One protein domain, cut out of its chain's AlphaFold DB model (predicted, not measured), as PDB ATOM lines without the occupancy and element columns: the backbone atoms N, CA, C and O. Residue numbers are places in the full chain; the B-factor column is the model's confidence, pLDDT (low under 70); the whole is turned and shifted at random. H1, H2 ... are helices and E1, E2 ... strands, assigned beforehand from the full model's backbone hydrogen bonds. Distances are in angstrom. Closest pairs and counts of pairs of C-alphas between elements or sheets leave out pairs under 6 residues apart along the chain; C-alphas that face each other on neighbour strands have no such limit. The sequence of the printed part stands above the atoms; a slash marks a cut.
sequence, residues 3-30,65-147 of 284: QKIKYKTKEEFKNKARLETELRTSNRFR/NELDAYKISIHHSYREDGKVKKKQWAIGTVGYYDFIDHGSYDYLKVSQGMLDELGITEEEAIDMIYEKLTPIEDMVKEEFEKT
ATOM      1  N   GLN A   3     186.451 268.751 246.930       80.25
ATOM      2  CA  GLN A   3     187.897 268.793 246.775       80.25
ATOM      3  C   GLN A   3     188.278 269.934 245.842       80.25
ATOM      4  O   GLN A   3     187.862 269.967 244.682       80.25
ATOM      5  N   LYS A   4     189.122 270.836 246.344       82.06
ATOM      6  CA  LYS A   4     189.738 271.881 245.534       82.06
ATOM      7  C   LYS A   4     190.797 271.262 244.618       82.06
ATOM      8  O   LYS A   4     191.697 270.555 245.074       82.06
ATOM      9  N   ILE A   5     190.666 271.513 243.325       81.12
ATOM     10  CA  ILE A   5     191.577 271.111 242.261       81.12
ATOM     11  C   ILE A   5     192.270 272.372 241.768       81.12
ATOM     12  O   ILE A   5     191.610 273.291 241.291       81.12
ATOM     13  N   LYS A   6     193.599 272.375 241.846       80.19
ATOM     14  CA  LYS A   6     194.427 273.437 241.279       80.19
ATOM     15  C   LYS A   6     194.974 272.995 239.933       80.19
ATOM     16  O   LYS A   6     195.580 271.925 239.844       80.19
ATOM     17  N   TYR A   7     194.785 273.814 238.909       77.75
ATOM     18  CA  TYR A   7     195.370 273.592 237.588       77.75
ATOM     19  C   TYR A   7     196.576 274.502 237.402       77.75
ATOM     20  O   TYR A   7     196.542 275.663 237.803       77.75
ATOM     21  N   LYS A   8     197.653 273.983 236.804       77.25
ATOM     22  CA  LYS A   8     198.888 274.756 236.615       77.25
ATOM     23  C   LYS A   8     198.844 275.587 235.345       77.25
ATOM     24  O   LYS A   8     199.510 276.614 235.264       77.25
ATOM     25  N   THR A   9     198.081 275.146 234.346       79.44
ATOM     26  CA  THR A   9     197.973 275.846 233.064       79.44
ATOM     27  C   THR A   9     196.529 275.939 232.578       79.44
ATOM     28  O   THR A   9     195.686 275.091 232.877       79.44
ATOM     29  N   LYS A  10     196.245 276.966 231.762       74.75
ATOM     30  CA  LYS A  10     194.946 277.113 231.081       74.75
ATOM     31  C   LYS A  10     194.650 275.911 230.181       74.75
ATOM     32  O   LYS A  10     193.494 275.536 230.032       74.75
ATOM     33  N   GLU A  11     195.682 275.300 229.606       73.62
ATOM     34  CA  GLU A  11     195.554 274.134 228.732       73.62
ATOM     35  C   GLU A  11     195.175 272.868 229.515       73.62
ATOM     36  O   GLU A  11     194.278 272.135 229.107       73.62
ATOM     37  N   GLU A  12     195.765 272.653 230.695       76.81
ATOM     38  CA  GLU A  12     195.354 271.584 231.617       76.81
ATOM     39  C   GLU A  12     193.893 271.745 232.059       76.81
ATOM     40  O   GLU A  12     193.134 270.771 232.046       76.81
ATOM     41  N   PHE A  13     193.487 272.969 232.419       72.81
ATOM     42  CA  PHE A  13     192.102 273.268 232.781       72.81
ATOM     43  C   PHE A  13     191.156 272.973 231.612       72.81
ATOM     44  O   PHE A  13     190.176 272.250 231.780       72.81
ATOM     45  N   LYS A  14     191.472 273.481 230.410       67.25
ATOM     46  CA  LYS A  14     190.670 273.263 229.196       67.25
ATOM     47  C   LYS A  14     190.511 271.786 228.884       67.25
ATOM     48  O   LYS A  14     189.383 271.352 228.709       67.25
ATOM     49  N   ASN A  15     191.602 271.024 228.840       65.38
ATOM     50  CA  ASN A  15     191.573 269.613 228.451       65.38
ATOM     51  C   ASN A  15     190.776 268.745 229.429       65.38
ATOM     52  O   ASN A  15     190.128 267.794 229.002       65.38
ATOM     53  N   LYS A  16     190.757 269.095 230.721       65.00
ATOM     54  CA  LYS A  16     189.956 268.375 231.721       65.00
ATOM     55  C   LYS A  16     188.501 268.847 231.783       65.00
ATOM     56  O   LYS A  16     187.618 268.032 232.023       65.00
ATOM     57  N   ALA A  17     188.244 270.128 231.511       53.75
ATOM     58  CA  ALA A  17     186.896 270.673 231.331       53.75
ATOM     59  C   ALA A  17     186.240 270.213 230.010       53.75
ATOM     60  O   ALA A  17     185.018 270.209 229.898       53.75
ATOM     61  N   ARG A  18     187.035 269.770 229.023       45.12
ATOM     62  CA  ARG A  18     186.601 269.305 227.689       45.12
ATOM     63  C   ARG A  18     185.736 268.035 227.690       45.12
ATOM     64  O   ARG A  18     185.282 267.624 226.631       45.12
ATOM     65  N   LEU A  19     185.486 267.430 228.851       45.16
ATOM     66  CA  LEU A  19     184.571 266.295 228.994       45.16
ATOM     67  C   LEU A  19     183.098 266.698 229.195       45.16
ATOM     68  O   LEU A  19     182.242 265.830 229.078       45.16
ATOM     69  N   GLU A  20     182.769 267.984 229.383       46.56
ATOM     70  CA  GLU A  20     181.375 268.458 229.416       46.56
ATOM     71  C   GLU A  20     181.213 269.802 228.664       46.56
ATOM     72  O   GLU A  20     181.499 270.884 229.171       46.56
ATOM     73  N   THR A  21     180.689 269.725 227.432       40.72
ATOM     74  CA  THR A  21     180.251 270.815 226.520       40.72
ATOM     75  C   THR A  21     181.311 271.780 225.949       40.72
ATOM     76  O   THR A  21     181.635 272.835 226.503       40.72
ATOM     77  N   GLU A  22     181.763 271.469 224.727       41.88
ATOM     78  CA  GLU A  22     182.555 272.342 223.849       41.88
ATOM     79  C   GLU A  22     181.717 273.520 223.312       41.88
ATOM     80  O   GLU A  22     180.981 273.387 222.344       41.88
ATOM     81  N   LEU A  23     181.827 274.674 223.980       40.31
ATOM     82  CA  LEU A  23     181.590 276.042 223.462       40.31
ATOM     83  C   LEU A  23     181.829 277.099 224.562       40.31
ATOM     84  O   LEU A  23     182.066 278.267 224.265       40.31
ATOM     85  N   ARG A  24     181.822 276.695 225.843       46.41
ATOM     86  CA  ARG A  24     181.897 277.601 227.010       46.41
ATOM     87  C   ARG A  24     183.304 277.881 227.542       46.41
ATOM     88  O   ARG A  24     183.502 278.866 228.250       46.41
ATOM     89  N   THR A  25     184.303 277.073 227.195       47.09
ATOM     90  CA  THR A  25     185.665 277.212 227.735       47.09
ATOM     91  C   THR A  25     186.392 278.471 227.259       47.09
ATOM     92  O   THR A  25     187.287 278.920 227.959       47.09
ATOM     93  N   SER A  26     186.028 279.102 226.136       45.91
ATOM     94  CA  SER A  26     186.710 280.329 225.679       45.91
ATOM     95  C   SER A  26     186.310 281.585 226.473       45.91
ATOM     96  O   SER A  26     187.170 282.429 226.729       45.91
ATOM     97  N   ASN A  27     185.047 281.693 226.906       49.22
ATOM     98  CA  ASN A  27     184.543 282.857 227.648       49.22
ATOM     99  C   ASN A  27     184.942 282.848 229.130       49.22
ATOM    100  O   ASN A  27     185.142 283.916 229.690       49.22
ATOM    101  N   ARG A  28     185.164 281.681 229.753       58.25
ATOM    102  CA  ARG A  28     185.550 281.603 231.181       58.25
ATOM    103  C   ARG A  28     186.905 282.247 231.503       58.25
ATOM    104  O   ARG A  28     187.141 282.636 232.641       58.25
ATOM    105  N   PHE A  29     187.788 282.390 230.510       64.06
ATOM    106  CA  PHE A  29     189.109 283.015 230.683       64.06
ATOM    107  C   PHE A  29     189.127 284.524 230.442       64.06
ATOM    108  O   PHE A  29     190.156 285.163 230.678       64.06
ATOM    109  N   ARG A  30     188.037 285.089 229.918       76.44
ATOM    110  CA  ARG A  30     187.936 286.514 229.620       76.44
ATOM    111  C   ARG A  30     186.875 287.111 230.529       76.44
ATOM    112  O   ARG A  30     185.697 286.825 230.355       76.44
ATOM    113  N   ASN A  65     193.030 284.624 235.738       85.12
ATOM    114  CA  ASN A  65     194.202 283.788 235.995       85.12
ATOM    115  C   ASN A  65     193.985 282.787 237.128       85.12
ATOM    116  O   ASN A  65     194.789 281.870 237.251       85.12
ATOM    117  N   GLU A  66     192.912 282.931 237.911       86.62
ATOM    118  CA  GLU A  66     192.514 281.893 238.853       86.62
ATOM    119  C   GLU A  66     191.930 280.712 238.074       86.62
ATOM    120  O   GLU A  66     191.005 280.859 237.276       86.62
ATOM    121  N   LEU A  67     192.527 279.541 238.254       84.31
ATOM    122  CA  LEU A  67     192.162 278.324 237.532       84.31
ATOM    123  C   LEU A  67     191.613 277.258 238.470       84.31
ATOM    124  O   LEU A  67     191.343 276.145 238.025       84.31
ATOM    125  N   ASP A  68     191.459 277.571 239.751       86.06
ATOM    126  CA  ASP A  68     190.912 276.661 240.735       86.06
ATOM    127  C   ASP A  68     189.509 276.171 240.334       86.06
ATOM    128  O   ASP A  68     188.660 276.903 239.818       86.06
ATOM    129  N   ALA A  69     189.264 274.886 240.580       86.44
ATOM    130  CA  ALA A  69     187.955 274.268 240.436       86.44
ATOM    131  C   ALA A  69     187.654 273.367 241.629       86.44
ATOM    132  O   ALA A  69     188.546 272.918 242.343       86.44
ATOM    133  N   TYR A  70     186.385 273.053 241.818       85.69
ATOM    134  CA  TYR A  70     185.888 272.339 242.977       85.69
ATOM    135  C   TYR A  70     185.148 271.107 242.489       85.69
ATOM    136  O   TYR A  70     184.077 271.204 241.894       85.69
ATOM    137  N   LYS A  71     185.746 269.934 242.712       87.38
ATOM    138  CA  LYS A  71     185.096 268.657 242.423       87.38
ATOM    139  C   LYS A  71     184.189 268.297 243.583       87.38
ATOM    140  O   LYS A  71     184.645 268.176 244.723       87.38
ATOM    141  N   ILE A  72     182.923 268.092 243.267       86.88
ATOM    142  CA  ILE A  72     181.874 267.770 244.222       86.88
ATOM    143  C   ILE A  72     181.573 266.281 244.088       86.88
ATOM    144  O   ILE A  72     181.289 265.777 242.998       86.88
ATOM    145  N   SER A  73     181.671 265.556 245.198       89.50
ATOM    146  CA  SER A  73     181.324 264.138 245.252       89.50
ATOM    147  C   SER A  73     180.666 263.759 246.569       89.50
ATOM    148  O   SER A  73     181.048 264.241 247.636       89.50
ATOM    149  N   ILE A  74     179.711 262.836 246.524       88.12
ATOM    150  CA  ILE A  74     179.105 262.249 247.722       88.12
ATOM    151  C   ILE A  74     179.850 260.960 248.048       88.12
ATOM    152  O   ILE A  74     180.137 260.155 247.164       88.12
ATOM    153  N   HIS A  75     180.256 260.809 249.308       90.12
ATOM    154  CA  HIS A  75     181.009 259.655 249.795       90.12
ATOM    155  C   HIS A  75     180.162 258.927 250.829       90.12
ATOM    156  O   HIS A  75     179.708 259.560 251.778       90.12
ATOM    157  N   HIS A  76     180.024 257.614 250.682       87.69
ATOM    158  CA  HIS A  76     179.349 256.765 251.656       87.69
ATOM    159  C   HIS A  76     180.305 255.677 252.132       87.69
ATOM    160  O   HIS A  76     180.839 254.901 251.335       87.69
ATOM    161  N   SER A  77     180.563 255.662 253.436       88.06
ATOM    162  CA  SER A  77     181.414 254.677 254.095       88.06
ATOM    163  C   SER A  77     180.544 253.723 254.897       88.06
ATOM    164  O   SER A  77     179.756 254.163 255.725       88.06
ATOM    165  N   TYR A  78     180.718 252.426 254.668       88.19
ATOM    166  CA  TYR A  78     179.934 251.362 255.293       88.19
ATOM    167  C   TYR A  78     180.845 250.195 255.688       88.19
ATOM    168  O   TYR A  78     182.016 250.147 255.297       88.19
ATOM    169  N   ARG A  79     180.348 249.262 256.505       90.62
ATOM    170  CA  ARG A  79     181.086 248.052 256.891       90.62
ATOM    171  C   ARG A  79     180.453 246.823 256.263       90.62
ATOM    172  O   ARG A  79     179.241 246.666 256.305       90.62
ATOM    173  N   GLU A  80     181.296 245.948 255.738       91.75
ATOM    174  CA  GLU A  80     180.911 244.653 255.180       91.75
ATOM    175  C   GLU A  80     181.951 243.637 255.663       91.75
ATOM    176  O   GLU A  80     183.155 243.866 255.516       91.75
ATOM    177  N   ASP A  81     181.502 242.586 256.349       91.25
ATOM    178  CA  ASP A  81     182.360 241.574 256.990       91.25
ATOM    179  C   ASP A  81     183.448 242.164 257.904       91.25
ATOM    180  O   ASP A  81     184.619 241.780 257.884       91.25
ATOM    181  N   GLY A  82     183.077 243.185 258.683       91.12
ATOM    182  CA  GLY A  82     183.982 243.881 259.601       91.12
ATOM    183  C   GLY A  82     184.996 244.817 258.928       91.12
ATOM    184  O   GLY A  82     185.639 245.601 259.632       91.12
ATOM    185  N   LYS A  83     185.103 244.814 257.592       91.44
ATOM    186  CA  LYS A  83     185.983 245.700 256.815       91.44
ATOM    187  C   LYS A  83     185.244 246.971 256.403       91.44
ATOM    188  O   LYS A  83     184.094 246.926 255.976       91.44
ATOM    189  N   VAL A  84     185.915 248.118 256.515       93.06
ATOM    190  CA  VAL A  84     185.376 249.400 256.036       93.06
ATOM    191  C   VAL A  84     185.487 249.445 254.512       93.06
ATOM    192  O   VAL A  84     186.585 249.339 253.967       93.06
ATOM    193  N   LYS A  85     184.356 249.628 253.832       91.94
ATOM    194  CA  LYS A  85     184.260 249.894 252.395       91.94
ATOM    195  C   LYS A  85     183.766 251.324 252.159       91.94
ATOM    196  O   LYS A  85     183.193 251.964 253.042       91.94
ATOM    197  N   LYS A  86     184.034 251.854 250.964       90.50
ATOM    198  CA  LYS A  86     183.657 253.216 250.574       90.50
ATOM    199  C   LYS A  86     183.158 253.242 249.136       90.50
ATOM    200  O   LYS A  86     183.852 252.766 248.242       90.50
ATOM    201  N   LYS A  87     182.003 253.869 248.928       89.94
ATOM    202  CA  LYS A  87     181.489 254.260 247.614       89.94
ATOM    203  C   LYS A  87     181.582 255.773 247.435       89.94
ATOM    204  O   LYS A  87     181.574 256.535 248.406       89.94
ATOM    205  N   GLN A  88     181.748 256.196 246.187       90.62
ATOM    206  CA  GLN A  88     181.889 257.595 245.804       90.62
ATOM    207  C   GLN A  88     181.105 257.855 244.519       90.62
ATOM    208  O   GLN A  88     181.354 257.204 243.508       90.62
ATOM    209  N   TRP A  89     180.236 258.862 244.551       90.19
ATOM    210  CA  TRP A  89     179.514 259.367 243.385       90.19
ATOM    211  C   TRP A  89     180.032 260.759 243.043       90.19
ATOM    212  O   TRP A  89     180.122 261.625 243.915       90.19
ATOM    213  N   ALA A  90     180.432 260.971 241.791       87.56
ATOM    214  CA  ALA A  90     180.796 262.293 241.297       87.56
ATOM    215  C   ALA A  90     179.519 263.057 240.930       87.56
ATOM    216  O   ALA A  90     178.706 262.533 240.181       87.56
ATOM    217  N   ILE A  91     179.362 264.268 241.464       86.12
ATOM    218  CA  ILE A  91     178.190 265.124 241.217       86.12
ATOM    219  C   ILE A  91     178.480 266.134 240.111       86.12
ATOM    220  O   ILE A  91     177.647 266.387 239.250       86.12
ATOM    221  N   GLY A  92     179.672 266.726 240.141       82.69
ATOM    222  CA  GLY A  92     180.061 267.738 239.171       82.69
ATOM    223  C   GLY A  92     181.372 268.415 239.535       82.69
ATOM    224  O   GLY A  92     182.004 268.106 240.554       82.69
ATOM    225  N   THR A  93     181.795 269.337 238.678       82.62
ATOM    226  CA  THR A  93     182.935 270.219 238.929       82.62
ATOM    227  C   THR A  93     182.526 271.655 238.639       82.62
ATOM    228  O   THR A  93     182.051 271.945 237.547       82.62
ATOM    229  N   VAL A  94     182.745 272.546 239.602       81.75
ATOM    230  CA  VAL A  94     182.446 273.978 239.473       81.75
ATOM    231  C   VAL A  94     183.765 274.743 239.446       81.75
ATOM    232  O   VAL A  94     184.604 274.552 240.326       81.75
ATOM    233  N   GLY A  95     184.005 275.554 238.420       84.12
ATOM    234  CA  GLY A  95     185.180 276.421 238.344       84.12
ATOM    235  C   GLY A  95     185.024 277.668 239.214       84.12
ATOM    236  O   GLY A  95     183.909 278.091 239.499       84.12
ATOM    237  N   TYR A  96     186.140 278.295 239.584       87.38
ATOM    238  CA  TYR A  96     186.149 279.535 240.368       87.38
ATOM    239  C   TYR A  96     185.183 280.596 239.813       87.38
ATOM    240  O   TYR A  96     184.302 281.078 240.514       87.38
ATOM    241  N   TYR A  97     185.281 280.909 238.518       86.81
ATOM    242  CA  TYR A  97     184.438 281.937 237.902       86.81
ATOM    243  C   TYR A  97     183.005 281.485 237.598       86.81
ATOM    244  O   TYR A  97     182.159 282.331 237.319       86.81
ATOM    245  N   ASP A  98     182.692 280.189 237.702       83.81
ATOM    246  CA  ASP A  98     181.308 279.720 237.556       83.81
ATOM    247  C   ASP A  98     180.442 280.210 238.734       83.81
ATOM    248  O   ASP A  98     179.287 280.585 238.529       83.81
ATOM    249  N   PHE A  99     181.026 280.322 239.938       83.75
ATOM    250  CA  PHE A  99     180.387 280.951 241.104       83.75
ATOM    251  C   PHE A  99     180.097 282.445 240.907       83.75
ATOM    252  O   PHE A  99     179.214 282.997 241.559       83.75
ATOM    253  N   ILE A 100     180.848 283.106 240.023       86.88
ATOM    254  CA  ILE A 100     180.741 284.546 239.781       86.88
ATOM    255  C   ILE A 100     179.734 284.846 238.666       86.88
ATOM    256  O   ILE A 100     178.905 285.741 238.815       86.88
ATOM    257  N   ASP A 101     179.790 284.102 237.559       82.75
ATOM    258  CA  ASP A 101     179.055 284.459 236.339       82.75
ATOM    259  C   ASP A 101     177.683 283.780 236.207       82.75
ATOM    260  O   ASP A 101     176.794 284.315 235.538       82.75
ATOM    261  N   HIS A 102     177.515 282.574 236.757       70.31
ATOM    262  CA  HIS A 102     176.399 281.696 236.381       70.31
ATOM    263  C   HIS A 102     175.630 281.093 237.556       70.31
ATOM    264  O   HIS A 102     174.616 280.443 237.323       70.31
ATOM    265  N   GLY A 103     176.077 281.312 238.794       62.09
ATOM    266  CA  GLY A 103     175.593 280.546 239.940       62.09
ATOM    267  C   GLY A 103     176.054 279.086 239.844       62.09
ATOM    268  O   GLY A 103     176.122 278.485 238.772       62.09
ATOM    269  N   SER A 104     176.425 278.481 240.967       58.38
ATOM    270  CA  SER A 104     177.077 277.162 240.970       58.38
ATOM    271  C   SER A 104     176.185 275.974 240.608       58.38
ATOM    272  O   SER A 104     176.695 274.868 240.424       58.38
ATOM    273  N   TYR A 105     174.871 276.172 240.528       59.84
ATOM    274  CA  TYR A 105     173.910 275.098 240.782       59.84
ATOM    275  C   TYR A 105     173.254 274.510 239.532       59.84
ATOM    276  O   TYR A 105     172.924 273.327 239.547       59.84
ATOM    277  N   ASP A 106     173.189 275.254 238.422       60.38
ATOM    278  CA  ASP A 106     172.612 274.778 237.149       60.38
ATOM    279  C   ASP A 106     173.359 273.562 236.554       60.38
ATOM    280  O   ASP A 106     172.911 272.938 235.590       60.38
ATOM    281  N   TYR A 107     174.522 273.224 237.117       63.22
ATOM    282  CA  TYR A 107     175.453 272.221 236.605       63.22
ATOM    283  C   TYR A 107     175.528 270.946 237.449       63.22
ATOM    284  O   TYR A 107     176.194 269.996 237.041       63.22
ATOM    285  N   LEU A 108     174.887 270.909 238.620       71.38
ATOM    286  CA  LEU A 108     174.984 269.769 239.531       71.38
ATOM    287  C   LEU A 108     173.857 268.783 239.255       71.38
ATOM    288  O   LEU A 108     172.687 269.148 239.259       71.38
ATOM    289  N   LYS A 109     174.222 267.523 239.008       78.00
ATOM    290  CA  LYS A 109     173.259 266.452 238.751       78.00
ATOM    291  C   LYS A 109     173.457 265.332 239.750       78.00
ATOM    292  O   LYS A 109     174.533 264.740 239.832       78.00
ATOM    293  N   VAL A 110     172.400 265.027 240.489       84.19
ATOM    294  CA  VAL A 110     172.307 263.802 241.281       84.19
ATOM    295  C   VAL A 110     171.656 262.717 240.426       84.19
ATOM    296  O   VAL A 110     170.799 263.003 239.592       84.19
ATOM    297  N   SER A 111     172.107 261.470 240.556       88.88
ATOM    298  CA  SER A 111     171.535 260.356 239.794       88.88
ATOM    299  C   SER A 111     170.523 259.590 240.637       88.88
ATOM    300  O   SER A 111     170.766 259.348 241.817       88.88
ATOM    301  N   GLN A 112     169.430 259.132 240.020       89.88
ATOM    302  CA  GLN A 112     168.402 258.361 240.730       89.88
ATOM    303  C   GLN A 112     168.985 257.131 241.441       89.88
ATOM    304  O   GLN A 112     168.719 256.915 242.612       89.88
ATOM    305  N   GLY A 113     169.884 256.385 240.786       91.94
ATOM    306  CA  GLY A 113     170.514 255.215 241.407       91.94
ATOM    307  C   GLY A 113     171.388 255.540 242.626       91.94
ATOM    308  O   GLY A 113     171.537 254.700 243.506       91.94
ATOM    309  N   MET A 114     171.959 256.749 242.710       91.69
ATOM    310  CA  MET A 114     172.646 257.204 243.922       91.69
ATOM    311  C   MET A 114     171.644 257.469 245.049       91.69
ATOM    312  O   MET A 114     171.903 257.080 246.185       91.69
ATOM    313  N   LEU A 115     170.528 258.132 244.737       92.38
ATOM    314  CA  LEU A 115     169.468 258.443 245.700       92.38
ATOM    315  C   LEU A 115     168.870 257.160 246.285       92.38
ATOM    316  O   LEU A 115     168.818 257.014 247.504       92.38
ATOM    317  N   ASP A 116     168.538 256.200 245.417       93.31
ATOM    318  CA  ASP A 116     167.979 254.900 245.800       93.31
ATOM    319  C   ASP A 116     168.930 254.124 246.724       93.31
ATOM    320  O   ASP A 116     168.503 253.544 247.720       93.31
ATOM    321  N   GLU A 117     170.232 254.123 246.421       90.75
ATOM    322  CA  GLU A 117     171.223 253.398 247.222       90.75
ATOM    323  C   GLU A 117     171.481 254.059 248.585       90.75
ATOM    324  O   GLU A 117     171.714 253.375 249.582       90.75
ATOM    325  N   LEU A 118     171.449 255.391 248.633       88.50
ATOM    326  CA  LEU A 118     171.618 256.153 249.869       88.50
ATOM    327  C   LEU A 118     170.332 256.228 250.701       88.50
ATOM    328  O   LEU A 118     170.411 256.579 251.877       88.50
ATOM    329  N   GLY A 119     169.177 255.901 250.113       92.56
ATOM    330  CA  GLY A 119     167.872 256.006 250.761       92.56
ATOM    331  C   GLY A 119     167.481 257.448 251.085       92.56
ATOM    332  O   GLY A 119     166.855 257.677 252.116       92.56
ATOM    333  N   ILE A 120     167.884 258.404 250.243       91.62
ATOM    334  CA  ILE A 120     167.612 259.840 250.408       91.62
ATOM    335  C   ILE A 120     166.840 260.378 249.206       91.62
ATOM    336  O   ILE A 120     166.917 259.841 248.101       91.62
ATOM    337  N   THR A 121     166.130 261.475 249.410       92.62
ATOM    338  CA  THR A 121     165.465 262.223 248.343       92.62
ATOM    339  C   THR A 121     166.452 263.107 247.575       92.62
ATOM    340  O   THR A 121     167.561 263.397 248.030       92.62
ATOM    341  N   GLU A 122     166.044 263.554 246.385       87.50
ATOM    342  CA  GLU A 122     166.805 264.537 245.608       87.50
ATOM    343  C   GLU A 122     166.991 265.850 246.382       87.50
ATOM    344  O   GLU A 122     168.095 266.385 246.400       87.50
ATOM    345  N   GLU A 123     165.951 266.321 247.074       87.69
ATOM    346  CA  GLU A 123     165.989 267.537 247.895       87.69
ATOM    347  C   GLU A 123     167.018 267.420 249.026       87.69
ATOM    348  O   GLU A 123     167.902 268.265 249.139       87.69
ATOM    349  N   GLU A 124     167.016 266.314 249.775       88.12
ATOM    350  CA  GLU A 124     168.015 266.065 250.824       88.12
ATOM    351  C   GLU A 124     169.443 265.998 250.258       88.12
ATOM    352  O   GLU A 124     170.393 266.503 250.863       88.12
ATOM    353  N   ALA A 125     169.618 265.381 249.085       87.38
ATOM    354  CA  ALA A 125     170.913 265.335 248.414       87.38
ATOM    355  C   ALA A 125     171.390 266.735 248.004       87.38
ATOM    356  O   ALA A 125     172.571 267.053 248.173       87.38
ATOM    357  N   ILE A 126     170.479 267.556 247.484       85.38
ATOM    358  CA  ILE A 126     170.726 268.944 247.109       85.38
ATOM    359  C   ILE A 126     171.096 269.761 248.352       85.38
ATOM    360  O   ILE A 126     172.167 270.365 248.359       85.38
ATOM    361  N   ASP A 127     170.315 269.710 249.426       86.62
ATOM    362  CA  ASP A 127     170.569 270.466 250.657       86.62
ATOM    363  C   ASP A 127     171.952 270.170 251.244       86.62
ATOM    364  O   ASP A 127     172.715 271.088 251.557       86.62
ATOM    365  N   MET A 128     172.347 268.894 251.299       87.06
ATOM    366  CA  MET A 128     173.689 268.501 251.749       87.06
ATOM    367  C   MET A 128     174.813 269.070 250.873       87.06
ATOM    368  O   MET A 128     175.927 269.318 251.353       87.06
ATOM    369  N   ILE A 129     174.566 269.212 249.568       86.31
ATOM    370  CA  ILE A 129     175.516 269.829 248.645       86.31
ATOM    371  C   ILE A 129     175.584 271.332 248.923       86.31
ATOM    372  O   ILE A 129     176.693 271.844 249.080       86.31
ATOM    373  N   TYR A 130     174.440 272.012 249.034       85.12
ATOM    374  CA  TYR A 130     174.357 273.451 249.302       85.12
ATOM    375  C   TYR A 130     175.026 273.823 250.623       85.12
ATOM    376  O   TYR A 130     175.886 274.699 250.640       85.12
ATOM    377  N   GLU A 131     174.748 273.094 251.705       88.06
ATOM    378  CA  GLU A 131     175.351 273.332 253.024       88.06
ATOM    379  C   GLU A 131     176.890 273.386 252.957       88.06
ATOM    380  O   GLU A 131     177.539 274.163 253.659       88.06
ATOM    381  N   LYS A 132     177.497 272.578 252.081       88.75
ATOM    382  CA  LYS A 132     178.957 272.525 251.910       88.75
ATOM    383  C   LYS A 132     179.482 273.452 250.823       88.75
ATOM    384  O   LYS A 132     180.653 273.826 250.886       88.75
ATOM    385  N   LEU A 133     178.672 273.764 249.814       86.88
ATOM    386  CA  LEU A 133     179.087 274.560 248.666       86.88
ATOM    387  C   LEU A 133     178.961 276.060 248.937       86.88
ATOM    388  O   LEU A 133     179.862 276.798 248.547       86.88
ATOM    389  N   THR A 134     177.932 276.493 249.668       89.00
ATOM    390  CA  THR A 134     177.695 277.906 249.998       89.00
ATOM    391  C   THR A 134     178.906 278.578 250.658       89.00
ATOM    392  O   THR A 134     179.350 279.597 250.140       89.00
ATOM    393  N   PRO A 135     179.568 278.002 251.688       91.06
ATOM    394  CA  PRO A 135     180.748 278.640 252.284       91.06
ATOM    395  C   PRO A 135     181.927 278.798 251.309       91.06
ATOM    396  O   PRO A 135     182.790 279.655 251.492       91.06
ATOM    397  N   ILE A 136     182.000 277.947 250.280       90.19
ATOM    398  CA  ILE A 136     183.025 278.033 249.237       90.19
ATOM    399  C   ILE A 136     182.662 279.121 248.232       90.19
ATOM    400  O   ILE A 136     183.533 279.891 247.836       90.19
ATOM    401  N   GLU A 137     181.395 279.183 247.831       88.88
ATOM    402  CA  GLU A 137     180.870 280.239 246.973       88.88
ATOM    403  C   GLU A 137     181.086 281.620 247.607       88.88
ATOM    404  O   GLU A 137     181.597 282.517 246.937       88.88
ATOM    405  N   ASP A 138     180.787 281.771 248.898       92.06
ATOM    406  CA  ASP A 138     180.983 283.018 249.642       92.06
ATOM    407  C   ASP A 138     182.460 283.425 249.679       92.06
ATOM    408  O   ASP A 138     182.801 284.553 249.329       92.06
ATOM    409  N   MET A 139     183.360 282.488 249.991       93.69
ATOM    410  CA  MET A 139     184.809 282.723 249.952       93.69
ATOM    411  C   MET A 139     185.275 283.196 248.567       93.69
ATOM    412  O   MET A 139     186.021 284.167 248.455       93.69
ATOM    413  N   VAL A 140     184.838 282.513 247.503       91.56
ATOM    414  CA  VAL A 140     185.196 282.853 246.119       91.56
ATOM    415  C   VAL A 140     184.682 284.245 245.752       91.56
ATOM    416  O   VAL A 140     185.415 285.026 245.144       91.56
ATOM    417  N   LYS A 141     183.456 284.588 246.156       92.94
ATOM    418  CA  LYS A 141     182.890 285.926 245.955       92.94
ATOM    419  C   LYS A 141     183.690 286.986 246.706       92.94
ATOM    420  O   LYS A 141     184.117 287.949 246.078       92.94
ATOM    421  N   GLU A 142     183.982 286.792 247.988       95.50
ATOM    422  CA  GLU A 142     184.781 287.735 248.785       95.50
ATOM    423  C   GLU A 142     186.191 287.957 248.214       95.50
ATOM    424  O   GLU A 142     186.738 289.064 248.268       95.50
ATOM    425  N   GLU A 143     186.819 286.912 247.678       94.88
ATOM    426  CA  GLU A 143     188.092 287.028 246.967       94.88
ATOM    427  C   GLU A 143     187.932 287.827 245.667       94.88
ATOM    428  O   GLU A 143     188.708 288.756 245.412       94.88
ATOM    429  N   PHE A 144     186.905 287.517 244.871       94.19
ATOM    430  CA  PHE A 144     186.628 288.199 243.610       94.19
ATOM    431  C   PHE A 144     186.306 289.684 243.809       94.19
ATOM    432  O   PHE A 144     186.762 290.523 243.029       94.19
ATOM    433  N   GLU A 145     185.605 290.048 244.881       95.31
ATOM    434  CA  GLU A 145     185.259 291.434 245.208       95.31
ATOM    435  C   GLU A 145     186.486 292.335 245.421       95.31
ATOM    436  O   GLU A 145     186.443 293.547 245.184       95.31
ATOM    437  N   LYS A 146     187.629 291.747 245.792       96.00
ATOM    438  CA  LYS A 146     188.903 292.464 245.973       96.00
ATOM    439  C   LYS A 146     189.629 292.721 244.647       96.00
ATOM    440  O   LYS A 146     190.611 293.473 244.606       96.00
ATOM    441  N   THR A 147     189.167 292.133 243.546       94.94
ATOM    442  CA  THR A 147     189.823 292.231 242.237       94.94
ATOM    443  C   THR A 147     189.566 293.572 241.545       94.94
ATOM    444  O   THR A 147     188.617 294.301 241.835       94.94
TER     445      THR A 147
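What this domain is: This is residues 3 to 30 and 65 to 147 of the 284 residues of an uncharacterized protein of Lysinibacillus sphaericus (UniProt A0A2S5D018). A long antiparallel hairpin of two strands, E2 and E3, bends along its length and sticks out at its tip, residues 79 to 84, while the short E1 widens its base. The long helix H4 passes one side of this narrow sheet and H1 the other, with H3 beside the hairpin. The printed part has 111 residues, with four named helices and three named strands in the order E1 H1 E2 E3 H2 H3 H4. The sheet's order is E1 - E2 - E3, all antiparallel, and the class is mixed, helices and strands. The whole is elongated, 51 by 26 by 24 A, and only just loose, close to compact, with a radius of gyration of the C-alphas of 16.1 A.

Where its parts are: E2, residues 69 to 80, spans 33.8 A, and E3, residues 83 to 95, spans 35.9 A and bends by 55 degrees at residue 91. E1, residues 3 to 5, begins at C-alpha 3 (187.897, 268.793, 246.775). H4, residues 122 to 145, spans 32.6 A and ends at C-alpha 145 (185.259, 291.434, 245.208). H1 is residues 10 to 17, H2 98 to 101 and H3 112 to 118.

How they stand to each other: In the hairpin E2 and E3, N 74 and O 89 are 2.9 A apart, within hydrogen-bond range. Between E1 and E2, N 5 and O 69 are 2.7 A apart. H1, H3 and H4 only graze the sheet. H4 touches H2 with residues 137 to 144 alone, closest at the C-alphas of Phe 99 and Glu 137, 5.9 A. H3 and H4 are close but not clearly touching, about perpendicular at 81 degrees; their closest C-alphas, Leu 115 and Glu 122, are 6.7 A apart. H1 and H4 are apart. Every O i to N i+4 pair is within range in H1 and H3, and 17 of 20 in H4; H2 is too short for one.

The domain as a whole: The C-alphas farthest apart, Asp 81 and Thr 147, are 53.3 A apart. Residues 31 to 64 are not printed, with 9.3 A between C-alphas 30 and 65. Of the links printed whole, none is long. Residues 14 to 29 and 103 to 107 have pLDDT under 70.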